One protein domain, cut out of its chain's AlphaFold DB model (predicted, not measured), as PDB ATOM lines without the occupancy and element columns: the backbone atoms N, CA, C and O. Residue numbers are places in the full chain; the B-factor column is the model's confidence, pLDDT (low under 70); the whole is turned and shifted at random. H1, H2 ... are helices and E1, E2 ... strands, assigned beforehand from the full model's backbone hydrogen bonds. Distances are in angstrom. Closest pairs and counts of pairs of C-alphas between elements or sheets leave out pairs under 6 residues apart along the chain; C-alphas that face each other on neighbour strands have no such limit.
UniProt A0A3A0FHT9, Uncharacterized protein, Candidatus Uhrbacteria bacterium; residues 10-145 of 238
ATOM      1  N   ARG A  10       0.710  -7.867 -42.358       92.19
ATOM      2  CA  ARG A  10      -0.543  -8.600 -42.625       92.19
ATOM      3  C   ARG A  10      -0.384 -10.100 -42.877       92.19
ATOM      4  O   ARG A  10      -1.372 -10.826 -42.825       92.19
ATOM      5  N   ASP A  11       0.831 -10.572 -43.168       89.75
ATOM      6  CA  ASP A  11       1.098 -12.005 -43.350       89.75
ATOM      7  C   ASP A  11       1.182 -12.740 -42.001       89.75
ATOM      8  O   ASP A  11       1.313 -13.966 -41.958       89.75
ATOM      9  N   LEU A  12       1.125 -11.995 -40.893       88.06
ATOM     10  CA  LEU A  12       1.126 -12.530 -39.547       88.06
ATOM     11  C   LEU A  12      -0.088 -13.438 -39.325       88.06
ATOM     12  O   LEU A  12      -1.240 -13.008 -39.354       88.06
ATOM     13  N   ASN A  13       0.181 -14.714 -39.070       86.81
ATOM     14  CA  ASN A  13      -0.855 -15.704 -38.825       86.81
ATOM     15  C   ASN A  13      -1.161 -15.816 -37.324       86.81
ATOM     16  O   ASN A  13      -0.249 -15.915 -36.499       86.81
ATOM     17  N   LEU A  14      -2.445 -15.906 -36.971       78.94
ATOM     18  CA  LEU A  14      -2.914 -16.185 -35.607       78.94
ATOM     19  C   LEU A  14      -2.278 -17.437 -35.001       78.94
ATOM     20  O   LEU A  14      -1.910 -17.436 -33.828       78.94
ATOM     21  N   LYS A  15      -2.087 -18.493 -35.801       81.31
ATOM     22  CA  LYS A  15      -1.434 -19.730 -35.349       81.31
ATOM     23  C   LYS A  15       0.018 -19.489 -34.943       81.31
ATOM     24  O   LYS A  15       0.469 -20.043 -33.942       81.31
ATOM     25  N   ASP A  16       0.730 -18.644 -35.687       81.44
ATOM     26  CA  ASP A  16       2.116 -18.301 -35.377       81.44
ATOM     27  C   ASP A  16       2.175 -17.465 -34.091       81.44
ATOM     28  O   ASP A  16       2.964 -17.789 -33.203       81.44
ATOM     29  N   MET A  17       1.271 -16.486 -33.928       81.81
ATOM     30  CA  MET A  17       1.138 -15.704 -32.689       81.81
ATOM     31  C   MET A  17       0.836 -16.590 -31.476       81.81
ATOM     32  O   MET A  17       1.522 -16.491 -30.461       81.81
ATOM     33  N   ARG A  18      -0.138 -17.501 -31.584       78.62
ATOM     34  CA  ARG A  18      -0.482 -18.427 -30.497       78.62
ATOM     35  C   ARG A  18       0.704 -19.317 -30.136       78.62
ATOM     36  O   ARG A  18       1.071 -19.393 -28.971       78.62
ATOM     37  N   SER A  19       1.365 -19.907 -31.133       81.31
ATOM     38  CA  SER A  19       2.522 -20.781 -30.901       81.31
ATOM     39  C   SER A  19       3.706 -20.057 -30.249       81.31
ATOM     40  O   SER A  19       4.486 -20.669 -29.521       81.31
ATOM     41  N   LEU A  20       3.863 -18.757 -30.518       81.38
ATOM     42  CA  LEU A  20       4.886 -17.911 -29.907       81.38
ATOM     43  C   LEU A  20       4.589 -17.670 -28.429       81.38
ATOM     44  O   LEU A  20       5.473 -17.725 -27.578       81.38
ATOM     45  N   VAL A  21       3.320 -17.418 -28.148       75.88
ATOM     46  CA  VAL A  21       2.810 -17.084 -26.831       75.88
ATOM     47  C   VAL A  21       2.759 -18.315 -25.920       75.88
ATOM     48  O   VAL A  21       3.189 -18.236 -24.772       75.88
ATOM     49  N   GLU A  22       2.366 -19.478 -26.447       78.38
ATOM     50  CA  GLU A  22       2.407 -20.775 -25.752       78.38
ATOM     51  C   GLU A  22       3.821 -21.158 -25.293       78.38
ATOM     52  O   GLU A  22       3.988 -21.790 -24.253       78.38
ATOM     53  N   ARG A  23       4.859 -20.750 -26.034       79.50
ATOM     54  CA  ARG A  23       6.260 -20.987 -25.645       79.50
ATOM     55  C   ARG A  23       6.696 -20.151 -24.450       79.50
ATOM     56  O   ARG A  23       7.718 -20.471 -23.853       79.50
ATOM     57  N   GLN A  24       5.972 -19.072 -24.149       80.00
ATOM     58  CA  GLN A  24       6.297 -18.131 -23.078       80.00
ATOM     59  C   GLN A  24       7.728 -17.571 -23.184       80.00
ATOM     60  O   GLN A  24       8.349 -17.213 -22.186       80.00
ATOM     61  N   ASP A  25       8.262 -17.466 -24.403       87.44
ATOM     62  CA  ASP A  25       9.639 -17.041 -24.644       87.44
ATOM     63  C   ASP A  25       9.703 -15.541 -24.970       87.44
ATOM     64  O   ASP A  25       9.336 -15.088 -26.058       87.44
ATOM     65  N   ARG A  26      10.215 -14.760 -24.013       90.69
ATOM     66  CA  ARG A  26      10.421 -13.308 -24.149       90.69
ATOM     67  C   ARG A  26      11.359 -12.945 -25.304       90.69
ATOM     68  O   ARG A  26      11.193 -11.878 -25.899       90.69
ATOM     69  N   ALA A  27      12.355 -13.778 -25.611       90.75
ATOM     70  CA  ALA A  27      13.294 -13.512 -26.696       90.75
ATOM     71  C   ALA A  27      12.626 -13.706 -28.061       90.75
ATOM     72  O   ALA A  27      12.817 -12.874 -28.946       90.75
ATOM     73  N   ALA A  28      11.788 -14.734 -28.194       90.00
ATOM     74  CA  ALA A  28      11.041 -14.997 -29.418       90.00
ATOM     75  C   ALA A  28      10.015 -13.886 -29.717       90.00
ATOM     76  O   ALA A  28       9.885 -13.455 -30.861       90.00
ATOM     77  N   VAL A  29       9.328 -13.368 -28.688       92.31
ATOM     78  CA  VAL A  29       8.436 -12.200 -28.832       92.31
ATOM     79  C   VAL A  29       9.205 -10.980 -29.329       92.31
ATOM     80  O   VAL A  29       8.762 -10.315 -30.261       92.31
ATOM     81  N   ARG A  30      10.383 -10.708 -28.752       94.00
ATOM     82  CA  ARG A  30      11.244  -9.613 -29.210       94.00
ATOM     83  C   ARG A  30      11.622  -9.772 -30.679       94.00
ATOM     84  O   ARG A  30      11.479  -8.817 -31.426       94.00
ATOM     85  N   GLU A  31      12.090 -10.953 -31.079       92.75
ATOM     86  CA  GLU A  31      12.497 -11.236 -32.461       92.75
ATOM     87  C   GLU A  31      11.337 -11.028 -33.444       92.75
ATOM     88  O   GLU A  31      11.528 -10.433 -34.502       92.75
ATOM     89  N   LEU A  32      10.117 -11.437 -33.073       92.19
ATOM     90  CA  LEU A  32       8.930 -11.165 -33.882       92.19
ATOM     91  C   LEU A  32       8.665  -9.659 -34.017       92.19
ATOM     92  O   LEU A  32       8.428  -9.187 -35.124       92.19
ATOM     93  N   LEU A  33       8.703  -8.903 -32.916       94.69
ATOM     94  CA  LEU A  33       8.477  -7.456 -32.951       94.69
ATOM     95  C   LEU A  33       9.553  -6.724 -33.765       94.69
ATOM     96  O   LEU A  33       9.219  -5.816 -34.520       94.69
ATOM     97  N   GLU A  34      10.821  -7.138 -33.655       94.88
ATOM     98  CA  GLU A  34      11.913  -6.630 -34.499       94.88
ATOM     99  C   GLU A  34      11.612  -6.910 -35.973       94.88
ATOM    100  O   GLU A  34      11.637  -5.995 -36.792       94.88
ATOM    101  N   ARG A  35      11.216  -8.145 -36.303       93.62
ATOM    102  CA  ARG A  35      10.886  -8.513 -37.679       93.62
ATOM    103  C   ARG A  35       9.698  -7.728 -38.234       93.62
ATOM    104  O   ARG A  35       9.742  -7.338 -39.396       93.62
ATOM    105  N   LEU A  36       8.645  -7.525 -37.442       94.88
ATOM    106  CA  LEU A  36       7.466  -6.755 -37.849       94.88
ATOM    107  C   LEU A  36       7.806  -5.279 -38.059       94.88
ATOM    108  O   LEU A  36       7.355  -4.695 -39.037       94.88
ATOM    109  N   ALA A  37       8.635  -4.696 -37.192       96.06
ATOM    110  CA  ALA A  37       9.133  -3.338 -37.376       96.06
ATOM    111  C   ALA A  37       9.936  -3.212 -38.684       96.06
ATOM    112  O   ALA A  37       9.661  -2.320 -39.483       96.06
ATOM    113  N   ASP A  38      10.841  -4.156 -38.964       95.62
ATOM    114  CA  ASP A  38      11.688  -4.139 -40.166       95.62
ATOM    115  C   ASP A  38      10.898  -4.222 -41.482       95.62
ATOM    116  O   ASP A  38      11.305  -3.646 -42.491       95.62
ATOM    117  N   VAL A  39       9.787  -4.967 -41.500       95.19
ATOM    118  CA  VAL A  39       8.950  -5.147 -42.703       95.19
ATOM    119  C   VAL A  39       7.732  -4.230 -42.741       95.19
ATOM    120  O   VAL A  39       6.949  -4.302 -43.688       95.19
ATOM    121  N   SER A  40       7.552  -3.393 -41.720       96.44
ATOM    122  CA  SER A  40       6.425  -2.471 -41.651       96.44
ATOM    123  C   SER A  40       6.483  -1.452 -42.784       96.44
ATOM    124  O   SER A  40       7.554  -0.978 -43.167       96.44
ATOM    125  N   LYS A  41       5.312  -1.151 -43.341       94.88
ATOM    126  CA  LYS A  41       5.065  -0.116 -44.344       94.88
ATOM    127  C   LYS A  41       3.644   0.408 -44.144       94.88
ATOM    128  O   LYS A  41       2.830  -0.319 -43.559       94.88
ATOM    129  N   PRO A  42       3.314   1.601 -44.663       95.81
ATOM    130  CA  PRO A  42       1.948   2.091 -44.618       95.81
ATOM    131  C   PRO A  42       1.005   1.121 -45.341       95.81
ATOM    132  O   PRO A  42       1.344   0.606 -46.409       95.81
ATOM    133  N   ASN A  43      -0.162   0.869 -44.755       92.69
ATOM    134  CA  ASN A  43      -1.220  -0.026 -45.233       92.69
ATOM    135  C   ASN A  43      -0.829  -1.515 -45.360       92.69
ATOM    136  O   ASN A  43      -1.596  -2.310 -45.906       92.69
ATOM    137  N   ASP A  44       0.325  -1.935 -44.831       93.25
ATOM    138  CA  ASP A  44       0.740  -3.349 -44.813       93.25
ATOM    139  C   ASP A  44       0.321  -4.074 -43.516       93.25
ATOM    140  O   ASP A  44       0.737  -5.211 -43.275       93.25
ATOM    141  N   GLY A  45      -0.523  -3.445 -42.688       92.00
ATOM    142  CA  GLY A  45      -1.110  -4.040 -41.485       92.00
ATOM    143  C   GLY A  45      -0.231  -3.920 -40.241       92.00
ATOM    144  O   GLY A  45      -0.213  -4.831 -39.415       92.00
ATOM    145  N   ALA A  46       0.524  -2.826 -40.093       94.81
ATOM    146  CA  ALA A  46       1.422  -2.629 -38.950       94.81
ATOM    147  C   ALA A  46       0.677  -2.648 -37.602       94.81
ATOM    148  O   ALA A  46       1.187  -3.198 -36.623       94.81
ATOM    149  N   GLY A  47      -0.563  -2.145 -37.576       93.38
ATOM    150  CA  GLY A  47      -1.426  -2.146 -36.393       93.38
ATOM    151  C   GLY A  47      -1.709  -3.537 -35.806       93.38
ATOM    152  O   GLY A  47      -1.970  -3.645 -34.610       93.38
ATOM    153  N   LEU A  48      -1.565  -4.621 -36.586       92.44
ATOM    154  CA  LEU A  48      -1.742  -5.999 -36.100       92.44
ATOM    155  C   LEU A  48      -0.739  -6.383 -35.002       92.44
ATOM    156  O   LEU A  48      -0.977  -7.337 -34.262       92.44
ATOM    157  N   VAL A  49       0.350  -5.624 -34.833       93.88
ATOM    158  CA  VAL A  49       1.255  -5.796 -33.691       93.88
ATOM    159  C   VAL A  49       0.529  -5.651 -32.349       93.88
ATOM    160  O   VAL A  49       0.904  -6.310 -31.380       93.88
ATOM    161  N   LEU A  50      -0.544  -4.854 -32.282       93.62
ATOM    162  CA  LEU A  50      -1.359  -4.732 -31.074       93.62
ATOM    163  C   LEU A  50      -1.987  -6.073 -30.686       93.62
ATOM    164  O   LEU A  50      -2.037  -6.385 -29.503       93.62
ATOM    165  N   LEU A  51      -2.359  -6.915 -31.655       90.06
ATOM    166  CA  LEU A  51      -2.880  -8.261 -31.393       90.06
ATOM    167  C   LEU A  51      -1.814  -9.182 -30.794       90.06
ATOM    168  O   LEU A  51      -2.102  -9.938 -29.865       90.06
ATOM    169  N   VAL A  52      -0.572  -9.093 -31.287       91.19
ATOM    170  CA  VAL A  52       0.569  -9.817 -30.703       91.19
ATOM    171  C   VAL A  52       0.729  -9.418 -29.245       91.19
ATOM    172  O   VAL A  52       0.861 -10.280 -28.379       91.19
ATOM    173  N   LEU A  53       0.698  -8.115 -28.965       91.88
ATOM    174  CA  LEU A  53       0.870  -7.599 -27.614       91.88
ATOM    175  C   LEU A  53      -0.306  -7.978 -26.708       91.88
ATOM    176  O   LEU A  53      -0.057  -8.338 -25.563       91.88
ATOM    177  N   THR A  54      -1.544  -8.015 -27.212       88.56
ATOM    178  CA  THR A  54      -2.710  -8.566 -26.493       88.56
ATOM    179  C   THR A  54      -2.487 -10.016 -26.096       88.56
ATOM    180  O   THR A  54      -2.689 -10.383 -24.937       88.56
ATOM    181  N   ALA A  55      -2.019 -10.843 -27.027       86.81
ATOM    182  CA  ALA A  55      -1.747 -12.244 -26.744       86.81
ATOM    183  C   ALA A  55      -0.599 -12.402 -25.730       86.81
ATOM    184  O   ALA A  55      -0.706 -13.154 -24.762       86.81
ATOM    185  N   VAL A  56       0.483 -11.639 -25.883       87.94
ATOM    186  CA  VAL A  56       1.580 -11.614 -24.905       87.94
ATOM    187  C   VAL A  56       1.050 -11.230 -23.525       87.94
ATOM    188  O   VAL A  56       1.353 -11.902 -22.547       87.94
ATOM    189  N   ALA A  57       0.206 -10.211 -23.440       85.38
ATOM    190  CA  ALA A  57      -0.335  -9.732 -22.181       85.38
ATOM    191  C   ALA A  57      -1.248 -10.753 -21.479       85.38
ATOM    192  O   ALA A  57      -1.191 -10.891 -20.257       85.38
ATOM    193  N   ARG A  58      -2.047 -11.507 -22.244       83.12
ATOM    194  CA  ARG A  58      -2.984 -12.510 -21.712       83.12
ATOM    195  C   ARG A  58      -2.298 -13.799 -21.254       83.12
ATOM    196  O   ARG A  58      -2.758 -14.418 -20.299       83.12
ATOM    197  N   TYR A  59      -1.207 -14.203 -21.898       82.75
ATOM    198  CA  TYR A  59      -0.675 -15.564 -21.745       82.75
ATOM    199  C   TYR A  59       0.812 -15.637 -21.359       82.75
ATOM    200  O   TYR A  59       1.281 -16.704 -20.955       82.75
ATOM    201  N   ALA A  60       1.588 -14.553 -21.467       83.56
ATOM    202  CA  ALA A  60       2.997 -14.592 -21.087       83.56
ATOM    203  C   ALA A  60       3.167 -14.696 -19.567       83.56
ATOM    204  O   ALA A  60       2.636 -13.892 -18.802       83.56
ATOM    205  N   THR A  61       3.993 -15.647 -19.126       83.88
ATOM    206  CA  THR A  61       4.302 -15.877 -17.704       83.88
ATOM    207  C   THR A  61       5.432 -15.003 -17.165       83.88
ATOM    208  O   THR A  61       5.675 -14.948 -15.963       83.88
ATOM    209  N   TRP A  62       6.140 -14.282 -18.024       85.88
ATOM    210  CA  TRP A  62       7.242 -13.411 -17.614       85.88
ATOM    211  C   TRP A  62       6.813 -11.953 -17.404       85.88
ATOM    212  O   TRP A  62       7.625 -11.142 -16.961       85.88
ATOM    213  N   LEU A  63       5.558 -11.611 -17.713       87.38
ATOM    214  CA  LEU A  63       4.994 -10.304 -17.388       87.38
ATOM    215  C   LEU A  63       4.612 -10.224 -15.902       87.38
ATOM    216  O   LEU A  63       4.131 -11.227 -15.364       87.38
ATOM    217  N   PRO A  64       4.813  -9.064 -15.252       85.75
ATOM    218  CA  PRO A  64       4.378  -8.808 -13.883       85.75
ATOM    219  C   PRO A  64       2.907  -8.345 -13.874       85.75
ATOM    220  O   PRO A  64       2.093  -8.933 -14.575       85.75
ATOM    221  N   ASP A  65       2.569  -7.305 -13.103       86.62
ATOM    222  CA  ASP A  65       1.187  -6.894 -12.806       86.62
ATOM    223  C   ASP A  65       0.534  -6.060 -13.911       86.62
ATOM    224  O   ASP A  65      -0.685  -6.071 -14.072       86.62
ATOM    225  N   LYS A  66       1.318  -5.267 -14.645       90.62
ATOM    226  CA  LYS A  66       0.798  -4.359 -15.673       90.62
ATOM    227  C   LYS A  66       1.652  -4.385 -16.921       90.62
ATOM    228  O   LYS A  66       2.878  -4.423 -16.836       90.62
ATOM    229  N   LEU A  67       0.994  -4.280 -18.069       93.62
ATOM    230  CA  LEU A  67       1.625  -4.023 -19.355       93.62
ATOM    231  C   LEU A  67       1.185  -2.647 -19.852       93.62
ATOM    232  O   LEU A  67      -0.006  -2.348 -19.901       93.62
ATOM    233  N   HIS A  68       2.156  -1.827 -20.229       94.94
ATOM    234  CA  HIS A  68       1.960  -0.518 -20.824       94.94
ATOM    235  C   HIS A  68       2.596  -0.502 -22.209       94.94
ATOM    236  O   HIS A  68       3.773  -0.822 -22.374       94.94
ATOM    237  N   ILE A  69       1.808  -0.112 -23.195       96.00
ATOM    238  CA  ILE A  69       2.225   0.058 -24.579       96.00
ATOM    239  C   ILE A  69       2.145   1.550 -24.866       96.00
ATOM    240  O   ILE A  69       1.090   2.152 -24.684       96.00
ATOM    241  N   LEU A  70       3.256   2.141 -25.289       96.81
ATOM    242  CA  LEU A  70       3.321   3.531 -25.718       96.81
ATOM    243  C   LEU A  70       3.641   3.558 -27.206       96.81
ATOM    244  O   LEU A  70       4.680   3.050 -27.628       96.81
ATOM    245  N   LEU A  71       2.738   4.146 -27.979       97.81
ATOM    246  CA  LEU A  71       2.906   4.426 -29.394       97.81
ATOM    247  C   LEU A  71       2.986   5.940 -29.570       97.81
ATOM    248  O   LEU A  71       2.058   6.644 -29.189       97.81
ATOM    249  N   GLU A  72       4.077   6.444 -30.130       97.62
ATOM    250  CA  GLU A  72       4.286   7.875 -30.378       97.62
ATOM    251  C   GLU A  72       4.550   8.097 -31.866       97.62
ATOM    252  O   GLU A  72       5.400   7.426 -32.452       97.62
ATOM    253  N   ASP A  73       3.829   9.034 -32.476       96.88
ATOM    254  CA  ASP A  73       4.078   9.453 -33.852       96.88
ATOM    255  C   ASP A  73       5.245  10.439 -33.908       96.88
ATOM    256  O   ASP A  73       5.203  11.521 -33.314       96.88
ATOM    257  N   ARG A  74       6.289  10.086 -34.654       94.94
ATOM    258  CA  ARG A  74       7.412  10.974 -34.947       94.94
ATOM    259  C   ARG A  74       7.685  10.983 -36.430       94.94
ATOM    260  O   ARG A  74       8.062   9.965 -36.991       94.94
ATOM    261  N   ASP A  75       7.538  12.149 -37.046       93.00
ATOM    262  CA  ASP A  75       7.903  12.373 -38.446       93.00
ATOM    263  C   ASP A  75       7.269  11.350 -39.416       93.00
ATOM    264  O   ASP A  75       7.873  10.971 -40.418       93.00
ATOM    265  N   GLY A  76       6.046  10.887 -39.118       91.38
ATOM    266  CA  GLY A  76       5.305   9.924 -39.938       91.38
ATOM    267  C   GLY A  76       5.651   8.453 -39.689       91.38
ATOM    268  O   GLY A  76       5.126   7.585 -40.390       91.38
ATOM    269  N   VAL A  77       6.504   8.155 -38.703       96.62
ATOM    270  CA  VAL A  77       6.764   6.794 -38.213       96.62
ATOM    271  C   VAL A  77       6.235   6.620 -36.794       96.62
ATOM    272  O   VAL A  77       6.234   7.549 -35.991       96.62
ATOM    273  N   THR A  78       5.826   5.402 -36.453       98.06
ATOM    274  CA  THR A  78       5.315   5.091 -35.115       98.06
ATOM    275  C   THR A  78       6.397   4.427 -34.272       98.06
ATOM    276  O   THR A  78       6.919   3.364 -34.617       98.06
ATOM    277  N   LEU A  79       6.728   5.035 -33.136       97.88
ATOM    278  CA  LEU A  79       7.620   4.470 -32.128       97.88
ATOM    279  C   LEU A  79       6.816   3.639 -31.134       97.88
ATOM    280  O   LEU A  79       5.944   4.174 -30.464       97.88
ATOM    281  N   LEU A  80       7.142   2.356 -31.003       97.69
ATOM    282  CA  LEU A  80       6.565   1.438 -30.025       97.69
ATOM    283  C   LEU A  80       7.548   1.208 -28.869       97.69
ATOM    284  O   LEU A  80       8.629   0.636 -29.052       97.69
ATOM    285  N   ASP A  81       7.135   1.593 -27.666       96.88
ATOM    286  CA  ASP A  81       7.794   1.272 -26.401       96.88
ATOM    287  C   ASP A  81       6.882   0.385 -25.546       96.88
ATOM    288  O   ASP A  81       5.672   0.601 -25.459       96.88
ATOM    289  N   VAL A  82       7.466  -0.639 -24.926       95.81
ATOM    290  CA  VAL A  82       6.720  -1.635 -24.151       95.81
ATOM    291  C   VAL A  82       7.299  -1.709 -22.748       95.81
ATOM    292  O   VAL A  82       8.453  -2.102 -22.538       95.81
ATOM    293  N   LEU A  83       6.475  -1.332 -21.779       95.06
ATOM    294  CA  LEU A  83       6.833  -1.227 -20.378       95.06
ATOM    295  C   LEU A  83       6.003  -2.199 -19.551       95.06
ATOM    296  O   LEU A  83       4.826  -2.427 -19.807       95.06
ATOM    297  N   ALA A  84       6.628  -2.761 -18.534       93.12
ATOM    298  CA  ALA A  84       5.989  -3.571 -17.526       93.12
ATOM    299  C   ALA A  84       5.961  -2.796 -16.206       93.12
ATOM    300  O   ALA A  84       6.934  -2.136 -15.844       93.12
ATOM    301  N   GLY A  85       4.835  -2.857 -15.501       89.88
ATOM    302  CA  GLY A  85       4.644  -2.194 -14.218       89.88
ATOM    303  C   GLY A  85       4.448  -3.188 -13.080       89.88
ATOM    304  O   GLY A  85       3.713  -4.162 -13.232       89.88
ATOM    305  N   SER A  86       5.071  -2.920 -11.932       86.94
ATOM    306  CA  SER A  86       4.789  -3.610 -10.665       86.94
ATOM    307  C   SER A  86       5.064  -2.685  -9.483       86.94
ATOM    308  O   SER A  86       6.023  -1.917  -9.502       86.94
ATOM    309  N   GLY A  87       4.198  -2.705  -8.466       83.38
ATOM    310  CA  GLY A  87       4.409  -1.928  -7.235       83.38
ATOM    311  C   GLY A  87       4.572  -0.409  -7.427       83.38
ATOM    312  O   GLY A  87       5.226   0.240  -6.618       83.38
ATOM    313  N   GLY A  88       4.020   0.165  -8.504       83.19
ATOM    314  CA  GLY A  88       4.159   1.591  -8.841       83.19
ATOM    315  C   GLY A  88       5.436   1.954  -9.610       83.19
ATOM    316  O   GLY A  88       5.575   3.101 -10.030       83.19
ATOM    317  N   LEU A  89       6.333   0.994  -9.844       89.00
ATOM    318  CA  LEU A  89       7.488   1.153 -10.721       89.00
ATOM    319  C   LEU A  89       7.124   0.723 -12.146       89.00
ATOM    320  O   LEU A  89       6.419  -0.268 -12.333       89.00
ATOM    321  N   MET A  90       7.619   1.458 -13.143       92.19
ATOM    322  CA  MET A  90       7.522   1.093 -14.556       92.19
ATOM    323  C   MET A  90       8.914   0.866 -15.132       92.19
ATOM    324  O   MET A  90       9.782   1.730 -15.029       92.19
ATOM    325  N   GLU A  91       9.104  -0.275 -15.783       93.25
ATOM    326  CA  GLU A  91      10.369  -0.657 -16.400       93.25
ATOM    327  C   GLU A  91      10.153  -1.094 -17.844       93.25
ATOM    328  O   GLU A  91       9.160  -1.733 -18.180       93.25
ATOM    329  N   ARG A  92      11.104  -0.789 -18.728       95.19
ATOM    330  CA  ARG A  92      11.051  -1.290 -20.105       95.19
ATOM    331  C   ARG A  92      11.280  -2.792 -20.145       95.19
ATOM    332  O   ARG A  92      12.270  -3.295 -19.613       95.19
ATOM    333  N   ILE A  93      10.431  -3.497 -20.891       93.00
ATOM    334  CA  ILE A  93      10.567  -4.942 -21.102       93.00
ATOM    335  C   ILE A  93      11.806  -5.257 -21.935       93.00
ATOM    336  O   ILE A  93      12.406  -6.310 -21.771       93.00
ATOM    337  N   TRP A  94      12.258  -4.376 -22.813       94.06
ATOM    338  CA  TRP A  94      13.519  -4.591 -23.518       94.06
ATOM    339  C   TRP A  94      14.407  -3.373 -23.315       94.06
ATOM    340  O   TRP A  94      14.216  -2.353 -23.981       94.06
ATOM    341  N   PRO A  95      15.370  -3.444 -22.373       87.81
ATOM    342  CA  PRO A  95      16.269  -2.335 -22.106       87.81
ATOM    343  C   PRO A  95      16.928  -1.862 -23.403       87.81
ATOM    344  O   PRO A  95      17.491  -2.664 -24.146       87.81
ATOM    345  N   ARG A  96      16.860  -0.552 -23.665       88.44
ATOM    346  CA  ARG A  96      17.421   0.114 -24.859       88.44
ATOM    347  C   ARG A  96      16.760  -0.229 -26.199       88.44
ATOM    348  O   ARG A  96      17.260   0.224 -27.224       88.44
ATOM    349  N   LYS A  97      15.652  -0.976 -26.222       92.12
ATOM    350  CA  LYS A  97      14.916  -1.242 -27.461       92.12
ATOM    351  C   LYS A  97      13.640  -0.406 -27.513       92.12
ATOM    352  O   LYS A  97      12.835  -0.443 -26.592       92.12
ATOM    353  N   ILE A  98      13.497   0.341 -28.600       95.94
ATOM    354  CA  ILE A  98      12.251   0.948 -29.071       95.94
ATOM    355  C   ILE A  98      12.073   0.402 -30.485       95.94
ATOM    356  O   ILE A  98      13.047   0.348 -31.242       95.94
ATOM    357  N   PHE A  99      10.874  -0.055 -30.822       97.44
ATOM    358  CA  PHE A  99      10.583  -0.574 -32.155       97.44
ATOM    359  C   PHE A  99      10.064   0.570 -33.019       97.44
ATOM    360  O   PHE A  99       9.199   1.324 -32.584       97.44
ATOM    361  N   VAL A 100      10.607   0.723 -34.223       97.81
ATOM    362  CA  VAL A 100      10.237   1.810 -35.137       97.81
ATOM    363  C   VAL A 100       9.454   1.212 -36.291       97.81
ATOM    364  O   VAL A 100      10.012   0.458 -37.084       97.81
ATOM    365  N   PHE A 101       8.171   1.540 -36.378       97.94
ATOM    366  CA  PHE A 101       7.295   1.098 -37.452       97.94
ATOM    367  C   PHE A 101       7.183   2.190 -38.512       97.94
ATOM    368  O   PHE A 101       6.792   3.317 -38.211       97.94
ATOM    369  N   GLN A 102       7.468   1.847 -39.767       97.38
ATOM    370  CA  GLN A 102       7.295   2.704 -40.942       97.38
ATOM    371  C   GLN A 102       5.815   2.756 -41.355       97.38
ATOM    372  O   GLN A 102       5.460   2.477 -42.496       97.38
ATOM    373  N   ALA A 103       4.932   3.039 -40.403       96.44
ATOM    374  CA  ALA A 103       3.500   3.173 -40.608       96.44
ATOM    375  C   ALA A 103       2.966   4.305 -39.717       96.44
ATOM    376  O   ALA A 103       3.460   4.472 -38.593       96.44
ATOM    377  N   PRO A 104       1.970   5.073 -40.188       96.62
ATOM    378  CA  PRO A 104       1.380   6.157 -39.417       96.62
ATOM    379  C   PRO A 104       0.611   5.625 -38.204       96.62
ATOM    380  O   PRO A 104      -0.023   4.569 -38.258       96.62
ATOM    381  N   ILE A 105       0.585   6.411 -37.124       96.94
ATOM    382  CA  ILE A 105      -0.089   6.032 -35.871       96.94
ATOM    383  C   ILE A 105      -1.594   5.769 -36.051       96.94
ATOM    384  O   ILE A 105      -2.188   5.005 -35.293       96.94
ATOM    385  N   GLY A 106      -2.207   6.357 -37.086       96.31
ATOM    386  CA  GLY A 106      -3.613   6.149 -37.435       96.31
ATOM    387  C   GLY A 106      -3.970   4.684 -37.706       96.31
ATOM    388  O   GLY A 106      -5.054   4.252 -37.327       96.31
ATOM    389  N   GLU A 107      -3.050   3.887 -38.264       95.56
ATOM    390  CA  GLU A 107      -3.274   2.445 -38.457       95.56
ATOM    391  C   GLU A 107      -3.397   1.701 -37.125       95.56
ATOM    392  O   GLU A 107      -4.205   0.787 -36.978       95.56
ATOM    393  N   PHE A 108      -2.609   2.105 -36.129       96.44
ATOM    394  CA  PHE A 108      -2.655   1.519 -34.794       96.44
ATOM    395  C   PHE A 108      -3.907   1.969 -34.046       96.44
ATOM    396  O   PHE A 108      -4.530   1.154 -33.373       96.44
ATOM    397  N   ALA A 109      -4.301   3.235 -34.200       95.81
ATOM    398  CA  ALA A 109      -5.531   3.767 -33.621       95.81
ATOM    399  C   ALA A 109      -6.777   3.041 -34.155       95.81
ATOM    400  O   ALA A 109      -7.647   2.683 -33.366       95.81
ATOM    401  N   ALA A 110      -6.830   2.736 -35.456       94.38
ATOM    402  CA  ALA A 110      -7.931   1.974 -36.045       94.38
ATOM    403  C   ALA A 110      -8.049   0.560 -35.443       94.38
ATOM    404  O   ALA A 110      -9.138   0.127 -35.069       94.38
ATOM    405  N   ILE A 111      -6.924  -0.149 -35.286       93.75
ATOM    406  CA  ILE A 111      -6.918  -1.470 -34.639       93.75
ATOM    407  C   ILE A 111      -7.238  -1.364 -33.142       93.75
ATOM    408  O   ILE A 111      -7.949  -2.216 -32.612       93.75
ATOM    409  N   ALA A 112      -6.761  -0.326 -32.452       93.81
ATOM    410  CA  ALA A 112      -7.086  -0.082 -31.049       93.81
ATOM    411  C   ALA A 112      -8.591   0.139 -30.848       93.81
ATOM    412  O   ALA A 112      -9.181  -0.496 -29.981       93.81
ATOM    413  N   GLU A 113      -9.236   0.942 -31.693       93.38
ATOM    414  CA  GLU A 113     -10.684   1.157 -31.645       93.38
ATOM    415  C   GLU A 113     -11.460  -0.149 -31.882       93.38
ATOM    416  O   GLU A 113     -12.442  -0.448 -31.198       93.38
ATOM    417  N   GLN A 114     -11.005  -0.978 -32.826       91.25
ATOM    418  CA  GLN A 114     -11.588  -2.301 -33.047       91.25
ATOM    419  C   GLN A 114     -11.401  -3.222 -31.838       91.25
ATOM    420  O   GLN A 114     -12.316  -3.972 -31.498       91.25
ATOM    421  N   LEU A 115     -10.240  -3.164 -31.179       89.94
ATOM    422  CA  LEU A 115      -9.983  -3.895 -29.944       89.94
ATOM    423  C   LEU A 115     -10.892  -3.406 -28.812       89.94
ATOM    424  O   LEU A 115     -11.510  -4.238 -28.161       89.94
ATOM    425  N   GLU A 116     -11.070  -2.100 -28.617       89.75
ATOM    426  CA  GLU A 116     -11.954  -1.547 -27.578       89.75
ATOM    427  C   GLU A 116     -13.404  -2.012 -27.692       89.75
ATOM    428  O   GLU A 116     -14.074  -2.219 -26.682       89.75
ATOM    429  N   ARG A 117     -13.884  -2.236 -28.917       89.31
ATOM    430  CA  ARG A 117     -15.241  -2.741 -29.163       89.31
ATOM    431  C   ARG A 117     -15.412  -4.219 -28.791       89.31
ATOM    432  O   ARG A 117     -16.546  -4.699 -28.722       89.31
ATOM    433  N   ARG A 118     -14.325  -4.961 -28.553       84.94
ATOM    434  CA  ARG A 118     -14.380  -6.376 -28.162       84.94
ATOM    435  C   ARG A 118     -14.649  -6.509 -26.670       84.94
ATOM    436  O   ARG A 118     -13.962  -5.921 -25.842       84.94
ATOM    437  N   LYS A 119     -15.585  -7.396 -26.318       79.69
ATOM    438  CA  LYS A 119     -15.918  -7.703 -24.915       79.69
ATOM    439  C   LYS A 119     -14.731  -8.240 -24.111       79.69
ATOM    440  O   LYS A 119     -14.672  -8.017 -22.909       79.69
ATOM    441  N   GLU A 120     -13.814  -8.947 -24.765       78.81
ATOM    442  CA  GLU A 120     -12.662  -9.589 -24.120       78.81
ATOM    443  C   GLU A 120     -11.350  -8.810 -24.252       78.81
ATOM    444  O   GLU A 120     -10.273  -9.357 -24.002       78.81
ATOM    445  N   ASN A 121     -11.404  -7.546 -24.675       81.19
ATOM    446  CA  ASN A 121     -10.201  -6.739 -24.785       81.19
ATOM    447  C   ASN A 121      -9.629  -6.421 -23.394       81.19
ATOM    448  O   ASN A 121     -10.324  -5.828 -22.566       81.19
ATOM    449  N   PRO A 122      -8.362  -6.776 -23.124       80.94
ATOM    450  CA  PRO A 122      -7.776  -6.551 -21.816       80.94
ATOM    451  C   PRO A 122      -7.083  -5.180 -21.694       80.94
ATOM    452  O   PRO A 122      -6.574  -4.853 -20.620       80.94
ATOM    453  N   PHE A 123      -7.050  -4.376 -22.765       88.12
ATOM    454  CA  PHE A 123      -6.461  -3.039 -22.767       88.12
ATOM    455  C   PHE A 123      -7.503  -1.934 -22.609       88.12
ATOM    456  O   PHE A 123      -8.521  -1.919 -23.295       88.12
ATOM    457  N   ALA A 124      -7.178  -0.941 -21.789       91.56
ATOM    458  CA  ALA A 124      -7.745   0.394 -21.902       91.56
ATOM    459  C   ALA A 124      -6.830   1.227 -22.802       91.56
ATOM    460  O   ALA A 124      -5.632   1.331 -22.505       91.56
ATOM    461  N   PHE A 125      -7.365   1.807 -23.878       94.19
ATOM    462  CA  PHE A 125      -6.596   2.717 -24.715       94.19
ATOM    463  C   PHE A 125      -6.880   4.169 -24.333       94.19
ATOM    464  O   PHE A 125      -7.909   4.536 -23.768       94.19
ATOM    465  N   THR A 126      -5.895   5.023 -24.562       95.38
ATOM    466  CA  THR A 126      -6.008   6.463 -24.367       95.38
ATOM    467  C   THR A 126      -5.196   7.136 -25.450       95.38
ATOM    468  O   THR A 126      -4.018   6.825 -25.636       95.38
ATOM    469  N   GLN A 127      -5.832   8.053 -26.168       94.81
ATOM    470  CA  GLN A 127      -5.183   8.852 -27.191       94.81
ATOM    471  C   GLN A 127      -5.005  10.276 -26.674       94.81
ATOM    472  O   GLN A 127      -5.953  10.904 -26.204       94.81
ATOM    473  N   GLU A 128      -3.784  10.785 -26.756       95.50
ATOM    474  CA  GLU A 128      -3.431  12.136 -26.333       95.50
ATOM    475  C   GLU A 128      -2.384  12.739 -27.271       95.50
ATOM    476  O   GLU A 128      -1.767  12.039 -28.070       95.50
ATOM    477  N   THR A 129      -2.160  14.047 -27.173       95.19
ATOM    478  CA  THR A 129      -1.071  14.718 -27.891       95.19
ATOM    479  C   THR A 129      -0.009  15.128 -26.883       95.19
ATOM    480  O   THR A 129      -0.240  16.014 -26.058       95.19
ATOM    481  N   ARG A 130       1.176  14.517 -26.956       90.06
ATOM    482  CA  ARG A 130       2.288  14.784 -26.042       90.06
ATOM    483  C   ARG A 130       3.403  15.514 -26.775       90.06
ATOM    484  O   ARG A 130       3.902  15.040 -27.783       90.06
ATOM    485  N   ALA A 131       3.793  16.686 -26.273       90.50
ATOM    486  CA  ALA A 131       4.829  17.521 -26.894       90.50
ATOM    487  C   ALA A 131       4.586  17.820 -28.395       90.50
ATOM    488  O   ALA A 131       5.532  17.972 -29.157       90.50
ATOM    489  N   GLY A 132       3.317  17.907 -28.812       91.44
ATOM    490  CA  GLY A 132       2.932  18.130 -30.211       91.44
ATOM    491  C   GLY A 132       2.813  16.861 -31.060       91.44
ATOM    492  O   GLY A 132       2.376  16.953 -32.201       91.44
ATOM    493  N   HIS A 133       3.125  15.691 -30.500       93.56
ATOM    494  CA  HIS A 133       3.073  14.405 -31.186       93.56
ATOM    495  C   HIS A 133       1.845  13.590 -30.752       93.56
ATOM    496  O   HIS A 133       1.635  13.404 -29.545       93.56
ATOM    497  N   PRO A 134       1.023  13.089 -31.691       95.50
ATOM    498  CA  PRO A 134      -0.011  12.113 -31.379       95.50
ATOM    499  C   PRO A 134       0.585  10.898 -30.661       95.50
ATOM    500  O   PRO A 134       1.595  10.336 -31.081       95.50
ATOM    501  N   THR A 135      -0.035  10.505 -29.559       96.50
ATOM    502  CA  THR A 135       0.390   9.392 -28.717       96.50
ATOM    503  C   THR A 135      -0.810   8.499 -28.433       96.50
ATOM    504  O   THR A 135      -1.879   8.974 -28.049       96.50
ATOM    505  N   LEU A 136      -0.632   7.196 -28.610       96.75
ATOM    506  CA  LEU A 136      -1.595   6.169 -28.250       96.75
ATOM    507  C   LEU A 136      -0.989   5.318 -27.135       96.75
ATOM    508  O   LEU A 136       0.034   4.660 -27.308       96.75
ATOM    509  N   THR A 137      -1.633   5.341 -25.977       96.06
ATOM    510  CA  THR A 137      -1.250   4.537 -24.820       96.06
ATOM    511  C   THR A 137      -2.241   3.398 -24.661       96.06
ATOM    512  O   THR A 137      -3.444   3.636 -24.677       96.06
ATOM    513  N   ALA A 138      -1.755   2.174 -24.468       94.06
ATOM    514  CA  ALA A 138      -2.579   1.041 -24.061       94.06
ATOM    515  C   ALA A 138      -2.101   0.515 -22.708       94.06
ATOM    516  O   ALA A 138      -0.906   0.278 -22.514       94.06
ATOM    517  N   ILE A 139      -3.026   0.325 -21.772       92.31
ATOM    518  CA  ILE A 139      -2.731  -0.180 -20.430       92.31
ATOM    519  C   ILE A 139      -3.564  -1.425 -20.185       92.31
ATOM    520  O   ILE A 139      -4.787  -1.387 -20.281       92.31
ATOM    521  N   MET A 140      -2.900  -2.516 -19.824       89.44
ATOM    522  CA  MET A 140      -3.550  -3.736 -19.369       89.44
ATOM    523  C   MET A 140      -3.121  -4.051 -17.942       89.44
ATOM    524  O   MET A 140      -1.930  -4.072 -17.619       89.44
ATOM    525  N   ASN A 141      -4.108  -4.372 -17.107       84.12
ATOM    526  CA  ASN A 141      -3.857  -5.066 -15.852       84.12
ATOM    527  C   ASN A 141      -3.688  -6.553 -16.173       84.12
ATOM    528  O   ASN A 141      -4.616  -7.199 -16.658       84.12
ATOM    529  N   VAL A 142      -2.495  -7.084 -15.928       77.19
ATOM    530  CA  VAL A 142      -2.243  -8.517 -16.023       77.19
ATOM    531  C   VAL A 142      -2.943  -9.159 -14.826       77.19
ATOM    532  O   VAL A 142      -2.707  -8.733 -13.692       77.19
ATOM    533  N   PRO A 143      -3.849 -10.129 -15.039       69.44
ATOM    534  CA  PRO A 143      -4.573 -10.737 -13.938       69.44
ATOM    535  C   PRO A 143      -3.586 -11.305 -12.907       69.44
ATOM    536  O   PRO A 143      -2.615 -11.967 -13.300       69.44
ATOM    537  N   PRO A 144      -3.804 -11.042 -11.603       64.12
ATOM    538  CA  PRO A 144      -2.930 -11.539 -10.556       64.12
ATOM    539  C   PRO A 144      -2.901 -13.058 -10.648       64.12
ATOM    540  O   PRO A 144      -3.942 -13.718 -10.622       64.12
ATOM    541  N   ARG A 145      -1.704 -13.618 -10.804       62.22
ATOM    542  CA  ARG A 145      -1.568 -15.069 -10.856       62.22
ATOM    543  C   ARG A 145      -1.786 -15.617  -9.463       62.22
ATOM    544  O   ARG A 145      -1.192 -15.117  -8.505       62.22
TER     545      ARG A 145
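AT A GLANCE: This is residues 10 to 145 of the 238 residues of an uncharacterized protein of Candidatus Uhrbacteria bacterium (UniProt A0A3A0FHT9). One strongly twisted antiparallel sheet of six strands has helices over one face, and its other face has no named helix. H3 and H4 pack on the sheet, H2 runs beside H3 near the short edge strand E4, and H1 packs on H3 on the side away from the sheet. The printed part has 136 residues, with four named helices and six named strands in the order H1 H2 H3 E1 E2 E3 E4 H4 E5 E6; the class is mixed, helices and strands. It is compact, with a radius of gyration of the C-alphas of 13.9 A, and rounded, spanning 39 by 34 by 34 A.

IN THESE COORDINATES: H1 is residues 14 to 22, 12.1 A long, beginning at C-alpha 14 at (-2.914, -16.185, -35.607). H2, residues 26 to 39, is 20.3 A long, and H3, residues 46 to 59, is 21.6 A. E1, residues 66 to 74, is 25.5 A long; E2, residues 77 to 86, begins at C-alpha 77 at (6.764, 6.794, -38.213) and is 29.5 A long. E3 is residues 89 to 92 and E4 residues 99 to 101. H4, residues 105 to 116, is 16.3 A long. E5, residues 123 to 130, is 20.1 A long, and E6, residues 133 to 141, is 25.7 A, ending at C-alpha 141 at (-3.857, -5.066, -15.852).

HOW THE PARTS SIT: E1, E2 and E3 form a meander, each strand the antiparallel neighbour of the one before. E1 has E2 on one side, with N 70 and O 81 2.9 A apart, and E6 on the other, with N 69 and O 138 at 2.8 A. E2 has E1 on one side and on the other E3, with N 84 and O 91 at 2.8 A, and E4, with N 80 and O 99 at 2.8 A. E5 and E6 are a hairpin, with N 126 and O 137 at 2.8 A. H3 is over E1 and E6, at a height over the sheet of 8.6 A. H4, on the same face, touches H3 at a steep tilt of 41 degrees; the closest C-alphas, of Gly 47 and Phe 108, are 4.2 A apart. H2 and H3 are a helical hairpin at a shallow tilt of 8 degrees, with the C-alphas of Leu 36 and Ala 46 closest at 7.4 A. H1, not on the sheet, touches H3, with the C-alphas of Val 21 and Val 56 closest at 5.9 A. Every O i to N i+4 pair is within hydrogen-bond range in H1, H2 and H4, and 8 of 10 are in H3.

THE WHOLE: The C-alphas farthest apart, of Asp 75 and Arg 145, are 40.0 A apart. The printed part has no cut, and no link is long. Mean pLDDT of the printed part is 90.3; residues 143 to 145 are under 70.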